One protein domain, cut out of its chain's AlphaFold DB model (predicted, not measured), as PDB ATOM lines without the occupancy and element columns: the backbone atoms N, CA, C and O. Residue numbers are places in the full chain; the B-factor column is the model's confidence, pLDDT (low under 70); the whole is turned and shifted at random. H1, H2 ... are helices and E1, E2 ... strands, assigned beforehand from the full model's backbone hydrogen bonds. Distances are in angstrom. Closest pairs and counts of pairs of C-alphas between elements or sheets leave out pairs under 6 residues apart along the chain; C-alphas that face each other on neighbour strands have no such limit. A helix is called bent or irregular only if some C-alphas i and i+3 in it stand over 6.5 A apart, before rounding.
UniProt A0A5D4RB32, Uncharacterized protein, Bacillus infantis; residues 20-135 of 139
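Overview. This is residues 20 to 135 of the 139 residues of an uncharacterized protein of Bacillus infantis (UniProt A0A5D4RB32). Two helical hairpins lie crossed, one over the other: a long one made of H1 and H2, and a second made of the bent helix H3 and H4, set roughly at right angles across H1. A small loop with the strand E1 prolongs the first hairpin at one end and leads back to the second, while residues 47 to 52 stick out at the other end. The printed part has 116 residues with four named helices and one named strand, in the order H1, H2, E1, H3, H4, and its class is mostly helix. It is compact, with a radius of gyration of the C-alphas of 15.2 A, yet elongated in outline, spanning 53 by 32 by 30 A.

Arrangement. Start at the longest helix, H2, residues 51 to 73. It touches H1, residues 24 to 45, at a shallow tilt of 28 degrees, opposite ways, as a hairpin; look at Ile 36 and Tyr 61, whose C-alphas are the closest, 5.3 A apart. Next look at residues 91 to 111, assigned as one helix, H3, by its hydrogen bonds but bent: C-alphas 99 and 102 are 6.6 A apart. Its arms H3a, residues 91 to 99, and H3b, residues 102 to 111, stand at a steep tilt of 40 degrees. H3b forms a hairpin with H4, residues 114 to 135, at a shallow tilt of 5 degrees, opposite ways; they touch closest at the C-alphas of Arg 105 and Glu 117, 5.1 A apart. H4 touches H3a with residues 124 to 131 alone, at a steep tilt of 39 degrees, closest at the C-alphas of Phe 98 and Arg 124, 6.1 A apart. Between the hairpins, H1 and H3b are close but not clearly touching, about perpendicular at 82 degrees, with the closest C-alphas, those of Phe 31 and Phe 104, 6.7 A apart. H2 and H4 are apart. E1, residues 83 to 88, pairs with no named strand, but its residues 83 to 84 pair antiparallel with residues 77 to 78. H1 and E1 are near each other. In H1, H2, H3a, H3b and H4 every O i to N i+4 pair is within hydrogen-bond range.

Along the chain. Find C-alpha 24 at (195.238, 361.803, 266.145); from there H1 runs 32.0 A to C-alpha 45. H2 begins at C-alpha 51 at (207.734, 347.026, 296.455) and measures 33.1 A. E1 covers 16.7 A, H3a 12.5 A and H3b 14.2 A. H4 runs 31.9 A and ends at C-alpha 135 at (184.215, 339.475, 276.462).

Size, cuts and confidence. The C-alphas farthest apart are those of Asp 48 and Ala 80, 53.5 A. The printed part has no cut, and no link is long. The mean pLDDT of the printed part is 91.0, and no printed residue is under 70.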
ATOM      1  N   ILE A  20     193.919 355.099 263.451       90.25
ATOM      2  CA  ILE A  20     194.090 356.510 263.819       90.25
ATOM      3  C   ILE A  20     194.568 357.316 262.610       90.25
ATOM      4  O   ILE A  20     195.245 356.789 261.717       90.25
ATOM      5  N   SER A  21     194.203 358.589 262.547       89.25
ATOM      6  CA  SER A  21     194.747 359.530 261.573       89.25
ATOM      7  C   SER A  21     196.131 360.049 262.005       89.25
ATOM      8  O   SER A  21     196.510 359.945 263.177       89.25
ATOM      9  N   PRO A  22     196.924 360.623 261.079       86.12
ATOM     10  CA  PRO A  22     198.172 361.299 261.430       86.12
ATOM     11  C   PRO A  22     197.998 362.443 262.439       86.12
ATOM     12  O   PRO A  22     198.913 362.712 263.211       86.12
ATOM     13  N   GLU A  23     196.847 363.111 262.445       86.62
ATOM     14  CA  GLU A  23     196.512 364.179 263.390       86.62
ATOM     15  C   GLU A  23     196.280 363.602 264.794       86.62
ATOM     16  O   GLU A  23     196.893 364.052 265.766       86.62
ATOM     17  N   GLU A  24     195.512 362.513 264.887       91.62
ATOM     18  CA  GLU A  24     195.238 361.803 266.145       91.62
ATOM     19  C   GLU A  24     196.502 361.184 266.765       91.62
ATOM     20  O   GLU A  24     196.563 360.952 267.971       91.62
ATOM     21  N   ARG A  25     197.567 360.964 265.981       92.19
ATOM     22  CA  ARG A  25     198.873 360.532 266.510       92.19
ATOM     23  C   ARG A  25     199.407 361.489 267.575       92.19
ATOM     24  O   ARG A  25     200.042 361.036 268.524       92.19
ATOM     25  N   SER A  26     199.196 362.796 267.415       92.62
ATOM     26  CA  SER A  26     199.684 363.794 268.375       92.62
ATOM     27  C   SER A  26     199.025 363.629 269.749       92.62
ATOM     28  O   SER A  26     199.728 363.608 270.759       92.62
ATOM     29  N   PHE A  27     197.714 363.381 269.765       95.69
ATOM     30  CA  PHE A  27     196.949 363.014 270.952       95.69
ATOM     31  C   PHE A  27     197.514 361.755 271.622       95.69
ATOM     32  O   PHE A  27     197.842 361.777 272.807       95.69
ATOM     33  N   TRP A  28     197.726 360.677 270.861       96.00
ATOM     34  CA  TRP A  28     198.261 359.428 271.414       96.00
ATOM     35  C   TRP A  28     199.681 359.580 271.979       96.00
ATOM     36  O   TRP A  28     200.004 358.995 273.016       96.00
ATOM     37  N   LEU A  29     200.529 360.394 271.344       96.19
ATOM     38  CA  LEU A  29     201.860 360.720 271.866       96.19
ATOM     39  C   LEU A  29     201.777 361.523 273.172       96.19
ATOM     40  O   LEU A  29     202.547 361.247 274.096       96.19
ATOM     41  N   ALA A  30     200.855 362.484 273.269       96.38
ATOM     42  CA  ALA A  30     200.627 363.261 274.486       96.38
ATOM     43  C   ALA A  30     200.123 362.371 275.632       96.38
ATOM     44  O   ALA A  30     200.693 362.401 276.723       96.38
ATOM     45  N   PHE A  31     199.150 361.503 275.352       97.56
ATOM     46  CA  PHE A  31     198.628 360.517 276.298       97.56
ATOM     47  C   PHE A  31     199.730 359.591 276.838       97.56
ATOM     48  O   PHE A  31     199.847 359.396 278.051       97.56
ATOM     49  N   CYS A  32     200.591 359.055 275.965       97.38
ATOM     50  CA  CYS A  32     201.718 358.232 276.409       97.38
ATOM     51  C   CYS A  32     202.704 359.046 277.257       97.38
ATOM     52  O   CYS A  32     203.147 358.582 278.303       97.38
ATOM     53  N   THR A  33     203.026 360.272 276.837       97.50
ATOM     54  CA  THR A  33     203.963 361.151 277.557       97.50
ATOM     55  C   THR A  33     203.472 361.453 278.971       97.50
ATOM     56  O   THR A  33     204.252 361.353 279.917       97.50
ATOM     57  N   PHE A  34     202.182 361.762 279.124       97.44
ATOM     58  CA  PHE A  34     201.541 361.964 280.422       97.44
ATOM     59  C   PHE A  34     201.724 360.739 281.329       97.44
ATOM     60  O   PHE A  34     202.267 360.846 282.430       97.44
ATOM     61  N   ASN A  35     201.359 359.559 280.826       97.12
ATOM     62  CA  ASN A  35     201.413 358.313 281.586       97.12
ATOM     63  C   ASN A  35     202.841 357.886 281.964       97.12
ATOM     64  O   ASN A  35     203.050 357.339 283.049       97.12
ATOM     65  N   ILE A  36     203.819 358.154 281.095       97.44
ATOM     66  CA  ILE A  36     205.251 357.945 281.352       97.44
ATOM     67  C   ILE A  36     205.730 358.891 282.457       97.44
ATOM     68  O   ILE A  36     206.427 358.459 283.377       97.44
ATOM     69  N   HIS A  37     205.371 360.175 282.375       95.88
ATOM     70  CA  HIS A  37     205.843 361.188 283.315       95.88
ATOM     71  C   HIS A  37     205.307 360.949 284.725       95.88
ATOM     72  O   HIS A  37     206.100 360.841 285.656       95.88
ATOM     73  N   TRP A  38     203.990 360.778 284.862       93.75
ATOM     74  CA  TRP A  38     203.331 360.505 286.141       93.75
ATOM     75  C   TRP A  38     203.945 359.296 286.860       93.75
ATOM     76  O   TRP A  38     204.369 359.384 288.012       93.75
ATOM     77  N   ARG A  39     204.079 358.164 286.157       95.25
ATOM     78  CA  ARG A  39     204.678 356.948 286.729       95.25
ATOM     79  C   ARG A  39     206.144 357.151 287.079       95.25
ATOM     80  O   ARG A  39     206.584 356.723 288.144       95.25
ATOM     81  N   GLY A  40     206.898 357.798 286.190       93.75
ATOM     82  CA  GLY A  40     208.306 358.116 286.408       93.75
ATOM     83  C   GLY A  40     208.516 358.962 287.660       93.75
ATOM     84  O   GLY A  40     209.410 358.657 288.448       93.75
ATOM     85  N   GLU A  41     207.664 359.963 287.879       93.81
ATOM     86  CA  GLU A  41     207.682 360.793 289.079       93.81
ATOM     87  C   GLU A  41     207.412 359.951 290.329       93.81
ATOM     88  O   GLU A  41     208.260 359.907 291.216       93.81
ATOM     89  N   VAL A  42     206.298 359.210 290.371       91.56
ATOM     90  CA  VAL A  42     205.919 358.382 291.530       91.56
ATOM     91  C   VAL A  42     207.021 357.385 291.891       91.56
ATOM     92  O   VAL A  42     207.375 357.245 293.062       91.56
ATOM     93  N   ILE A  43     207.616 356.719 290.896       91.94
ATOM     94  CA  ILE A  43     208.731 355.790 291.114       91.94
ATOM     95  C   ILE A  43     209.944 356.519 291.711       91.94
ATOM     96  O   ILE A  43     210.647 355.946 292.539       91.94
ATOM     97  N   GLN A  44     210.239 357.750 291.305       91.12
ATOM     98  CA  GLN A  44     211.442 358.456 291.751       91.12
ATOM     99  C   GLN A  44     211.280 359.155 293.101       91.12
ATOM    100  O   GLN A  44     212.259 359.259 293.836       91.12
ATOM    101  N   THR A  45     210.086 359.659 293.415       91.69
ATOM    102  CA  THR A  45     209.884 360.597 294.530       91.69
ATOM    103  C   THR A  45     209.201 359.979 295.742       91.69
ATOM    104  O   THR A  45     209.346 360.504 296.847       91.69
ATOM    105  N   ARG A  46     208.467 358.873 295.574       89.38
ATOM    106  CA  ARG A  46     207.715 358.246 296.666       89.38
ATOM    107  C   ARG A  46     208.440 357.029 297.218       89.38
ATOM    108  O   ARG A  46     208.416 355.956 296.624       89.38
ATOM    109  N   ASP A  47     209.061 357.184 298.384       86.94
ATOM    110  CA  ASP A  47     209.746 356.095 299.099       86.94
ATOM    111  C   ASP A  47     208.787 355.195 299.900       86.94
ATOM    112  O   ASP A  47     209.162 354.098 300.312       86.94
ATOM    113  N   ASP A  48     207.545 355.638 300.108       91.38
ATOM    114  CA  ASP A  48     206.518 354.969 300.912       91.38
ATOM    115  C   ASP A  48     205.730 353.886 300.156       91.38
ATOM    116  O   ASP A  48     204.977 353.131 300.771       91.38
ATOM    117  N   ILE A  49     205.903 353.787 298.835       91.81
ATOM    118  CA  ILE A  49     205.196 352.798 298.017       91.81
ATOM    119  C   ILE A  49     205.706 351.380 298.282       91.81
ATOM    120  O   ILE A  49     206.910 351.127 298.416       91.81
ATOM    121  N   LEU A  50     204.780 350.423 298.308       93.69
ATOM    122  CA  LEU A  50     205.120 349.014 298.474       93.69
ATOM    123  C   LEU A  50     205.945 348.521 297.276       93.69
ATOM    124  O   LEU A  50     205.727 348.928 296.137       93.69
ATOM    125  N   ILE A  51     206.862 347.576 297.513       90.25
ATOM    126  CA  ILE A  51     207.734 347.026 296.455       90.25
ATOM    127  C   ILE A  51     206.910 346.478 295.278       90.25
ATOM    128  O   ILE A  51     207.244 346.737 294.127       90.25
ATOM    129  N   GLY A  52     205.816 345.761 295.553       92.06
ATOM    130  CA  GLY A  52     204.958 345.203 294.502       92.06
ATOM    131  C   GLY A  52     204.294 346.271 293.627       92.06
ATOM    132  O   GLY A  52     204.253 346.125 292.409       92.06
ATOM    133  N   GLU A  53     203.838 347.366 294.236       93.00
ATOM    134  CA  GLU A  53     203.247 348.510 293.533       93.00
ATOM    135  C   GLU A  53     204.293 349.228 292.672       93.00
ATOM    136  O   GLU A  53     204.050 349.532 291.507       93.00
ATOM    137  N   ARG A  54     205.509 349.404 293.198       92.69
ATOM    138  CA  ARG A  54     206.634 349.974 292.448       92.69
ATOM    139  C   ARG A  54     206.979 349.159 291.202       92.69
ATOM    140  O   ARG A  54     207.221 349.734 290.144       92.69
ATOM    141  N   GLU A  55     207.025 347.832 291.312       94.44
ATOM    142  CA  GLU A  55     207.295 346.961 290.161       94.44
ATOM    143  C   GLU A  55     206.140 346.954 289.150       94.44
ATOM    144  O   GLU A  55     206.375 346.845 287.947       94.44
ATOM    145  N   GLN A  56     204.897 347.117 289.607       93.00
ATOM    146  CA  GLN A  56     203.756 347.315 288.714       93.00
ATOM    147  C   GLN A  56     203.878 348.630 287.930       93.00
ATOM    148  O   GLN A  56     203.816 348.612 286.702       93.00
ATOM    149  N   LEU A  57     204.170 349.746 288.607       94.50
ATOM    150  CA  LEU A  57     204.364 351.049 287.962       94.50
ATOM    151  C   LEU A  57     205.505 351.033 286.939       94.50
ATOM    152  O   LEU A  57     205.383 351.644 285.880       94.50
ATOM    153  N   LYS A  58     206.605 350.321 287.218       94.31
ATOM    154  CA  LYS A  58     207.702 350.139 286.252       94.31
ATOM    155  C   LYS A  58     207.252 349.388 285.000       94.31
ATOM    156  O   LYS A  58     207.635 349.775 283.900       94.31
ATOM    157  N   ARG A  59     206.449 348.332 285.157       94.19
ATOM    158  CA  ARG A  59     205.910 347.573 284.019       94.19
ATOM    159  C   ARG A  59     205.001 348.440 283.161       94.19
ATOM    160  O   ARG A  59     205.195 348.511 281.953       94.19
ATOM    161  N   GLU A  60     204.075 349.157 283.781       94.56
ATOM    162  CA  GLU A  60     203.187 350.073 283.062       94.56
ATOM    163  C   GLU A  60     203.955 351.222 282.395       94.56
ATOM    164  O   GLU A  60     203.664 351.574 281.255       94.56
ATOM    165  N   TYR A  61     204.984 351.765 283.056       95.38
ATOM    166  CA  TYR A  61     205.889 352.750 282.458       95.38
ATOM    167  C   TYR A  61     206.508 352.219 281.161       95.38
ATOM    168  O   TYR A  61     206.466 352.902 280.138       95.38
ATOM    169  N   SER A  62     207.055 350.998 281.184       94.62
ATOM    170  CA  SER A  62     207.636 350.364 279.997       94.62
ATOM    171  C   SER A  62     206.601 350.171 278.891       94.62
ATOM    172  O   SER A  62     206.897 350.475 277.742       94.62
ATOM    173  N   ILE A  63     205.379 349.763 279.235       93.75
ATOM    174  CA  ILE A  63     204.280 349.595 278.277       93.75
ATOM    175  C   ILE A  63     203.960 350.915 277.552       93.75
ATOM    176  O   ILE A  63     203.926 350.951 276.320       93.75
ATOM    177  N   PHE A  64     203.768 352.017 278.284       95.75
ATOM    178  CA  PHE A  64     203.497 353.320 277.663       95.75
ATOM    179  C   PHE A  64     204.691 353.856 276.878       95.75
ATOM    180  O   PHE A  64     204.514 354.481 275.831       95.75
ATOM    181  N   HIS A  65     205.908 353.599 277.354       95.50
ATOM    182  CA  HIS A  65     207.119 353.951 276.629       95.50
ATOM    183  C   HIS A  65     207.220 353.189 275.299       95.50
ATOM    184  O   HIS A  65     207.499 353.796 274.268       95.50
ATOM    185  N   ASP A  66     206.936 351.888 275.283       93.25
ATOM    186  CA  ASP A  66     206.953 351.084 274.061       93.25
ATOM    187  C   ASP A  66     205.864 351.527 273.081       93.25
ATOM    188  O   ASP A  66     206.137 351.672 271.887       93.25
ATOM    189  N   LEU A  67     204.658 351.833 273.572       93.00
ATOM    190  CA  LEU A  67     203.583 352.401 272.756       93.00
ATOM    191  C   LEU A  67     203.995 353.739 272.125       93.00
ATOM    192  O   LEU A  67     203.800 353.954 270.927       93.00
ATOM    193  N   TYR A  68     204.631 354.616 272.905       95.06
ATOM    194  CA  TYR A  68     205.179 355.882 272.422       95.06
ATOM    195  C   TYR A  68     206.209 355.668 271.304       95.06
ATOM    196  O   TYR A  68     206.127 356.307 270.252       95.06
ATOM    197  N   GLN A  69     207.149 354.734 271.482       93.94
ATOM    198  CA  GLN A  69     208.146 354.415 270.454       93.94
ATOM    199  C   GLN A  69     207.502 353.835 269.188       93.94
ATOM    200  O   GLN A  69     207.884 354.210 268.077       93.94
ATOM    201  N   GLN A  70     206.495 352.969 269.326       90.31
ATOM    202  CA  GLN A  70     205.746 352.438 268.184       90.31
ATOM    203  C   GLN A  70     205.067 353.560 267.394       90.31
ATOM    204  O   GLN A  70     205.228 353.628 266.175       90.31
ATOM    205  N   LEU A  71     204.388 354.484 268.078       92.56
ATOM    206  CA  LEU A  71     203.765 355.657 267.459       92.56
ATOM    207  C   LEU A  71     204.794 356.545 266.753       92.56
ATOM    208  O   LEU A  71     204.501 357.079 265.684       92.56
ATOM    209  N   LEU A  72     206.003 356.691 267.310       92.06
ATOM    210  CA  LEU A  72     207.082 357.450 266.676       92.06
ATOM    211  C   LEU A  72     207.564 356.819 265.365       92.06
ATOM    212  O   LEU A  72     207.735 357.528 264.367       92.06
ATOM    213  N   MET A  73     207.761 355.504 265.378       88.50
ATOM    214  CA  MET A  73     208.336 354.742 264.269       88.50
ATOM    215  C   MET A  73     207.320 354.378 263.188       88.50
ATOM    216  O   MET A  73     207.699 354.050 262.061       88.50
ATOM    217  N   GLN A  74     206.031 354.417 263.510       84.19
ATOM    218  CA  GLN A  74     204.991 354.047 262.573       84.19
ATOM    219  C   GLN A  74     204.849 355.095 261.462       84.19
ATOM    220  O   GLN A  74     204.752 356.305 261.699       84.19
ATOM    221  N   LEU A  75     204.817 354.604 260.224       82.19
ATOM    222  CA  LEU A  75     204.568 355.406 259.034       82.19
ATOM    223  C   LEU A  75     203.094 355.292 258.635       82.19
ATOM    224  O   LEU A  75     202.555 354.181 258.635       82.19
ATOM    225  N   PRO A  76     202.437 356.409 258.281       83.12
ATOM    226  CA  PRO A  76     201.081 356.357 257.770       83.12
ATOM    227  C   PRO A  76     201.051 355.653 256.413       83.12
ATOM    228  O   PRO A  76     201.945 355.816 255.581       83.12
ATOM    229  N   TRP A  77     199.989 354.892 256.180       83.56
ATOM    230  CA  TRP A  77     199.692 354.272 254.894       83.56
ATOM    231  C   TRP A  77     198.419 354.883 254.312       83.56
ATOM    232  O   TRP A  77     197.614 355.464 255.039       83.56
ATOM    233  N   LYS A  78     198.258 354.815 252.989       81.62
ATOM    234  CA  LYS A  78     197.124 355.424 252.287       81.62
ATOM    235  C   LYS A  78     196.152 354.353 251.807       81.62
ATOM    236  O   LYS A  78     196.560 353.472 251.051       81.62
ATOM    237  N   ASP A  79     194.884 354.485 252.175       78.44
ATOM    238  CA  ASP A  79     193.774 353.708 251.624       78.44
ATOM    239  C   ASP A  79     192.775 354.607 250.867       78.44
ATOM    240  O   ASP A  79     193.063 355.768 250.553       78.44
ATOM    241  N   ALA A  80     191.607 354.058 250.514       74.25
ATOM    242  CA  ALA A  80     190.550 354.800 249.825       74.25
ATOM    243  C   ALA A  80     189.895 355.896 250.695       74.25
ATOM    244  O   ALA A  80     189.274 356.804 250.145       74.25
ATOM    245  N   ALA A  81     190.031 355.821 252.022       75.62
ATOM    246  CA  ALA A  81     189.455 356.743 252.995       75.62
ATOM    247  C   ALA A  81     190.452 357.810 253.490       75.62
ATOM    248  O   ALA A  81     190.025 358.829 254.030       75.62
ATOM    249  N   GLY A  82     191.763 357.621 253.298       80.00
ATOM    250  CA  GLY A  82     192.782 358.625 253.609       80.00
ATOM    251  C   GLY A  82     194.108 358.039 254.086       80.00
ATOM    252  O   GLY A  82     194.416 356.874 253.847       80.00
ATOM    253  N   LEU A  83     194.927 358.873 254.737       84.44
ATOM    254  CA  LEU A  83     196.111 358.406 255.460       84.44
ATOM    255  C   LEU A  83     195.692 357.850 256.821       84.44
ATOM    256  O   LEU A  83     194.934 358.495 257.546       84.44
ATOM    257  N   LYS A  84     196.193 356.666 257.163       83.62
ATOM    258  CA  LYS A  84     195.858 355.943 258.389       83.62
ATOM    259  C   LYS A  84     197.089 355.305 259.022       83.62
ATOM    260  O   LYS A  84     198.088 355.037 258.354       83.62
ATOM    261  N   MET A  85     196.999 355.054 260.322       84.81
ATOM    262  CA  MET A  85     197.978 354.333 261.129       84.81
ATOM    263  C   MET A  85     197.243 353.299 261.988       84.81
ATOM    264  O   MET A  85     196.119 353.538 262.422       84.81
ATOM    265  N   ASN A  86     197.869 352.144 262.209       85.62
ATOM    266  CA  ASN A  86     197.259 351.024 262.925       85.62
ATOM    267  C   ASN A  86     197.853 350.928 264.326       85.62
ATOM    268  O   ASN A  86     198.994 350.488 264.477       85.62
ATOM    269  N   LEU A  87     197.080 351.272 265.343       86.31
ATOM    270  CA  LEU A  87     197.468 351.069 266.728       86.31
ATOM    271  C   LEU A  87     197.032 349.670 267.162       86.31
ATOM    272  O   LEU A  87     195.838 349.373 267.196       86.31
ATOM    273  N   LYS A  88     197.997 348.792 267.437       83.19
ATOM    274  CA  LYS A  88     197.723 347.431 267.904       83.19
ATOM    275  C   LYS A  88     197.720 347.412 269.421       83.19
ATOM    276  O   LYS A  88     198.731 347.757 270.023       83.19
ATOM    277  N   LEU A  89     196.607 346.983 270.000       84.69
ATOM    278  CA  LEU A  89     196.450 346.834 271.436       84.69
ATOM    279  C   LEU A  89     196.236 345.346 271.742       84.69
ATOM    280  O   LEU A  89     195.470 344.657 271.063       84.69
ATOM    281  N   ASP A  90     196.981 344.816 272.703       83.38
ATOM    282  CA  ASP A  90     196.614 343.551 273.337       83.38
ATOM    283  C   ASP A  90     195.591 343.811 274.450       83.38
ATOM    284  O   ASP A  90     195.318 344.959 274.802       83.38
ATOM    285  N   GLU A  91     195.000 342.747 274.991       80.12
ATOM    286  CA  GLU A  91     193.945 342.849 276.004       80.12
ATOM    287  C   GLU A  91     194.401 343.645 277.233       80.12
ATOM    288  O   GLU A  91     193.707 344.564 277.668       80.12
ATOM    289  N   GLY A  92     195.593 343.351 277.757       82.88
ATOM    290  CA  GLY A  92     196.130 344.041 278.928       82.88
ATOM    291  C   GLY A  92     196.339 345.532 278.666       82.88
ATOM    292  O   GLY A  92     195.955 346.369 279.486       82.88
ATOM    293  N   LEU A  93     196.887 345.868 277.498       87.62
ATOM    294  CA  LEU A  93     197.104 347.244 277.073       87.62
ATOM    295  C   LEU A  93     195.786 347.995 276.839       87.62
ATOM    296  O   LEU A  93     195.654 349.143 277.256       87.62
ATOM    297  N   LEU A  94     194.802 347.357 276.206       88.62
ATOM    298  CA  LEU A  94     193.477 347.924 275.957       88.62
ATOM    299  C   LEU A  94     192.794 348.331 277.272       88.62
ATOM    300  O   LEU A  94     192.326 349.466 277.389       88.62
ATOM    301  N   TYR A  95     192.773 347.439 278.270       88.12
ATOM    302  CA  TYR A  95     192.203 347.741 279.587       88.12
ATOM    303  C   TYR A  95     192.962 348.861 280.299       88.12
ATOM    304  O   TYR A  95     192.327 349.770 280.833       88.12
ATOM    305  N   LEU A  96     194.297 348.828 280.273       91.94
ATOM    306  CA  LEU A  96     195.127 349.858 280.897       91.94
ATOM    307  C   LEU A  96     194.872 351.241 280.278       91.94
ATOM    308  O   LEU A  96     194.640 352.213 280.992       91.94
ATOM    309  N   ILE A  97     194.852 351.337 278.947       93.56
ATOM    310  CA  ILE A  97     194.548 352.594 278.249       93.56
ATOM    311  C   ILE A  97     193.140 353.074 278.604       93.56
ATOM    312  O   ILE A  97     192.946 354.256 278.875       93.56
ATOM    313  N   PHE A  98     192.159 352.167 278.622       92.75
ATOM    314  CA  PHE A  98     190.785 352.504 278.976       92.75
ATOM    315  C   PHE A  98     190.678 353.104 280.384       92.75
ATOM    316  O   PHE A  98     189.964 354.090 280.560       92.75
ATOM    317  N   THR A  99     191.395 352.550 281.368       91.44
ATOM    318  CA  THR A  99     191.387 353.070 282.745       91.44
ATOM    319  C   THR A  99     192.088 354.418 282.879       91.44
ATOM    320  O   THR A  99     191.628 355.260 283.642       91.44
ATOM    321  N   GLU A 100     193.159 354.651 282.119       95.38
ATOM    322  CA  GLU A 100     193.932 355.902 282.177       95.38
ATOM    323  C   GLU A 100     193.294 357.048 281.379       95.38
ATOM    324  O   GLU A 100     193.633 358.217 281.572       95.38
ATOM    325  N   MET A 101     192.357 356.738 280.477       94.56
ATOM    326  CA  MET A 101     191.733 357.735 279.606       94.56
ATOM    327  C   MET A 101     190.954 358.797 280.394       94.56
ATOM    328  O   MET A 101     190.957 359.961 280.005       94.56
ATOM    329  N   ASP A 102     190.308 358.424 281.504       94.19
ATOM    330  CA  ASP A 102     189.563 359.376 282.341       94.19
ATOM    331  C   ASP A 102     190.509 360.350 283.060       94.19
ATOM    332  O   ASP A 102     190.270 361.556 283.052       94.19
ATOM    333  N   THR A 103     191.628 359.856 283.593       95.12
ATOM    334  CA  THR A 103     192.646 360.700 284.235       95.12
ATOM    335  C   THR A 103     193.299 361.653 283.235       95.12
ATOM    336  O   THR A 103     193.472 362.836 283.525       95.12
ATOM    337  N   PHE A 104     193.617 361.179 282.028       97.19
ATOM    338  CA  PHE A 104     194.153 362.063 280.994       97.19
ATOM    339  C   PHE A 104     193.116 363.082 280.503       97.19
ATOM    340  O   PHE A 104     193.459 364.233 280.243       97.19
ATOM    341  N   ARG A 105     191.836 362.701 280.437       96.75
ATOM    342  CA  ARG A 105     190.748 363.623 280.100       96.75
ATOM    343  C   ARG A 105     190.639 364.765 281.107       96.75
ATOM    344  O   ARG A 105     190.485 365.911 280.695       96.75
ATOM    345  N   GLU A 106     190.715 364.461 282.403       96.06
ATOM    346  CA  GLU A 106     190.727 365.477 283.463       96.06
ATOM    347  C   GLU A 106     191.922 366.425 283.300       96.06
ATOM    348  O   GLU A 106     191.743 367.642 283.336       96.06
ATOM    349  N   TYR A 107     193.108 365.888 282.998       95.56
ATOM    350  CA  TYR A 107     194.289 366.695 282.686       95.56
ATOM    351  C   TYR A 107     194.073 367.626 281.477       95.56
ATOM    352  O   TYR A 107     194.397 368.814 281.549       95.56
ATOM    353  N   CYS A 108     193.495 367.130 280.376       96.12
ATOM    354  CA  CYS A 108     193.164 367.955 279.209       96.12
ATOM    355  C   CYS A 108     192.183 369.078 279.569       96.12
ATOM    356  O   CYS A 108     192.388 370.228 279.178       96.12
ATOM    357  N   TRP A 109     191.151 368.767 280.356       96.31
ATOM    358  CA  TRP A 109     190.169 369.748 280.813       96.31
ATOM    359  C   TRP A 109     190.807 370.854 281.664       96.31
ATOM    360  O   TRP A 109     190.585 372.039 281.402       96.31
ATOM    361  N   GLU A 110     191.658 370.496 282.631       96.88
ATOM    362  CA  GLU A 110     192.384 371.462 283.468       96.88
ATOM    363  C   GLU A 110     193.343 372.345 282.654       96.88
ATOM    364  O   GLU A 110     193.504 373.532 282.949       96.88
ATOM    365  N   ALA A 111     193.946 371.789 281.601       94.62
ATOM    366  CA  ALA A 111     194.818 372.513 280.682       94.62
ATOM    367  C   ALA A 111     194.061 373.395 279.668       94.62
ATOM    368  O   ALA A 111     194.688 374.191 278.964       94.62
ATOM    369  N   GLY A 112     192.731 373.273 279.577       96.00
ATOM    370  CA  GLY A 112     191.917 373.936 278.554       96.00
ATOM    371  C   GLY A 112     192.072 373.341 277.147       96.00
ATOM    372  O   GLY A 112     191.745 374.010 276.167       96.00
ATOM    373  N   ASP A 113     192.572 372.108 277.037       95.81
ATOM    374  CA  ASP A 113     192.703 371.349 275.791       95.81
ATOM    375  C   ASP A 113     191.382 370.642 275.450       95.81
ATOM    376  O   ASP A 113     191.145 369.481 275.795       95.81
ATOM    377  N   THR A 114     190.495 371.374 274.776       95.56
ATOM    378  CA  THR A 114     189.163 370.878 274.406       95.56
ATOM    379  C   THR A 114     189.216 369.736 273.391       95.56
ATOM    380  O   THR A 114     188.397 368.825 273.458       95.56
ATOM    381  N   GLU A 115     190.174 369.762 272.459       95.12
ATOM    382  CA  GLU A 115     190.322 368.709 271.446       95.12
ATOM    383  C   GLU A 115     190.780 367.399 272.099       95.12
ATOM    384  O   GLU A 115     190.196 366.341 271.851       95.12
ATOM    385  N   GLY A 116     191.761 367.472 273.007       94.19
ATOM    386  CA  GLY A 116     192.189 366.330 273.808       94.19
ATOM    387  C   GLY A 116     191.056 365.738 274.653       94.19
ATOM    388  O   GLY A 116     190.909 364.514 274.710       94.19
ATOM    389  N   GLU A 117     190.200 366.574 275.252       96.31
ATOM    390  CA  GLU A 117     189.049 366.112 276.040       96.31
ATOM    391  C   GLU A 117     188.012 365.344 275.188       96.31
ATOM    392  O   GLU A 117     187.514 364.278 275.587       96.31
ATOM    393  N   GLU A 118     187.689 365.866 274.002       95.75
ATOM    394  CA  GLU A 118     186.757 365.243 273.055       95.75
ATOM    395  C   GLU A 118     187.302 363.916 272.511       95.75
ATOM    396  O   GLU A 118     186.570 362.916 272.440       95.75
ATOM    397  N   LEU A 119     188.598 363.875 272.182       96.12
ATOM    398  CA  LEU A 119     189.275 362.658 271.743       96.12
ATOM    399  C   LEU A 119     189.299 361.604 272.853       96.12
ATOM    400  O   LEU A 119     188.951 360.453 272.583       96.12
ATOM    401  N   CYS A 120     189.595 361.977 274.104       95.94
ATOM    402  CA  CYS A 120     189.507 361.054 275.241       95.94
ATOM    403  C   CYS A 120     188.118 360.421 275.341       95.94
ATOM    404  O   CYS A 120     187.988 359.202 275.445       95.94
ATOM    405  N   SER A 121     187.068 361.241 275.266       93.75
ATOM    406  CA  SER A 121     185.681 360.772 275.355       93.75
ATOM    407  C   SER A 121     185.332 359.807 274.216       93.75
ATOM    408  O   SER A 121     184.730 358.756 274.445       93.75
ATOM    409  N   SER A 122     185.760 360.133 272.995       94.25
ATOM    410  CA  SER A 122     185.519 359.323 271.798       94.25
ATOM    411  C   SER A 122     186.246 357.979 271.862       94.25
ATOM    412  O   SER A 122     185.630 356.924 271.679       94.25
ATOM    413  N   TYR A 123     187.539 357.990 272.200       94.19
ATOM    414  CA  TYR A 123     188.327 356.768 272.332       94.19
ATOM    415  C   TYR A 123     187.866 355.909 273.499       94.19
ATOM    416  O   TYR A 123     187.855 354.688 273.380       94.19
ATOM    417  N   ARG A 124     187.404 356.504 274.597       92.25
ATOM    418  CA  ARG A 124     186.844 355.747 275.717       92.25
ATOM    419  C   ARG A 124     185.610 354.940 275.312       92.25
ATOM    420  O   ARG A 124     185.470 353.796 275.741       92.25
ATOM    421  N   ILE A 125     184.723 355.511 274.492       92.56
ATOM    422  CA  ILE A 125     183.560 354.789 273.950       92.56
ATOM    423  C   ILE A 125     184.032 353.643 273.053       92.56
ATOM    424  O   ILE A 125     183.582 352.514 273.232       92.56
ATOM    425  N   LEU A 126     184.964 353.915 272.136       91.25
ATOM    426  CA  LEU A 126     185.511 352.899 271.236       91.25
ATOM    427  C   LEU A 126     186.156 351.737 272.005       91.25
ATOM    428  O   LEU A 126     185.830 350.579 271.757       91.25
ATOM    429  N   LEU A 127     187.038 352.042 272.956       91.12
ATOM    430  CA  LEU A 127     187.734 351.056 273.782       91.12
ATOM    431  C   LEU A 127     186.749 350.220 274.597       91.12
ATOM    432  O   LEU A 127     186.898 349.004 274.664       91.12
ATOM    433  N   LYS A 128     185.707 350.846 275.155       90.19
ATOM    434  CA  LYS A 128     184.644 350.125 275.855       90.19
ATOM    435  C   LYS A 128     183.945 349.116 274.943       90.19
ATOM    436  O   LYS A 128     183.761 347.976 275.356       90.19
ATOM    437  N   SER A 129     183.583 349.512 273.722       88.56
ATOM    438  CA  SER A 129     182.955 348.600 272.761       88.56
ATOM    439  C   SER A 129     183.869 347.422 272.418       88.56
ATOM    440  O   SER A 129     183.413 346.285 272.417       88.56
ATOM    441  N   LEU A 130     185.167 347.671 272.209       85.81
ATOM    442  CA  LEU A 130     186.151 346.617 271.929       85.81
ATOM    443  C   LEU A 130     186.301 345.632 273.102       85.81
ATOM    444  O   LEU A 130     186.361 344.424 272.882       85.81
ATOM    445  N   ILE A 131     186.313 346.139 274.340       85.88
ATOM    446  CA  ILE A 131     186.314 345.326 275.565       85.88
ATOM    447  C   ILE A 131     185.059 344.437 275.623       85.88
ATOM    448  O   ILE A 131     185.144 343.240 275.891       85.88
ATOM    449  N   GLU A 132     183.879 345.015 275.392       85.56
ATOM    450  CA  GLU A 132     182.604 344.292 275.471       85.56
ATOM    451  C   GLU A 132     182.474 343.220 274.374       85.56
ATOM    452  O   GLU A 132     181.982 342.121 274.648       85.56
ATOM    453  N   GLU A 133     182.950 343.506 273.158       82.06
ATOM    454  CA  GLU A 133     183.004 342.549 272.048       82.06
ATOM    455  C   GLU A 133     183.916 341.358 272.367       82.06
ATOM    456  O   GLU A 133     183.478 340.209 272.233       82.06
ATOM    457  N   ASP A 134     185.133 341.602 272.863       75.81
ATOM    458  CA  ASP A 134     186.072 340.544 273.259       75.81
ATOM    459  C   ASP A 134     185.467 339.628 274.339       75.81
ATOM    460  O   ASP A 134     185.413 338.404 274.171       75.81
ATOM    461  N   LEU A 135     184.884 340.216 275.389       75.81
ATOM    462  CA  LEU A 135     184.215 339.475 276.462       75.81
ATOM    463  C   LEU A 135     183.024 338.643 275.969       75.81
ATOM    464  O   LEU A 135     182.728 337.592 276.542       75.81
TER     465      LEU A 135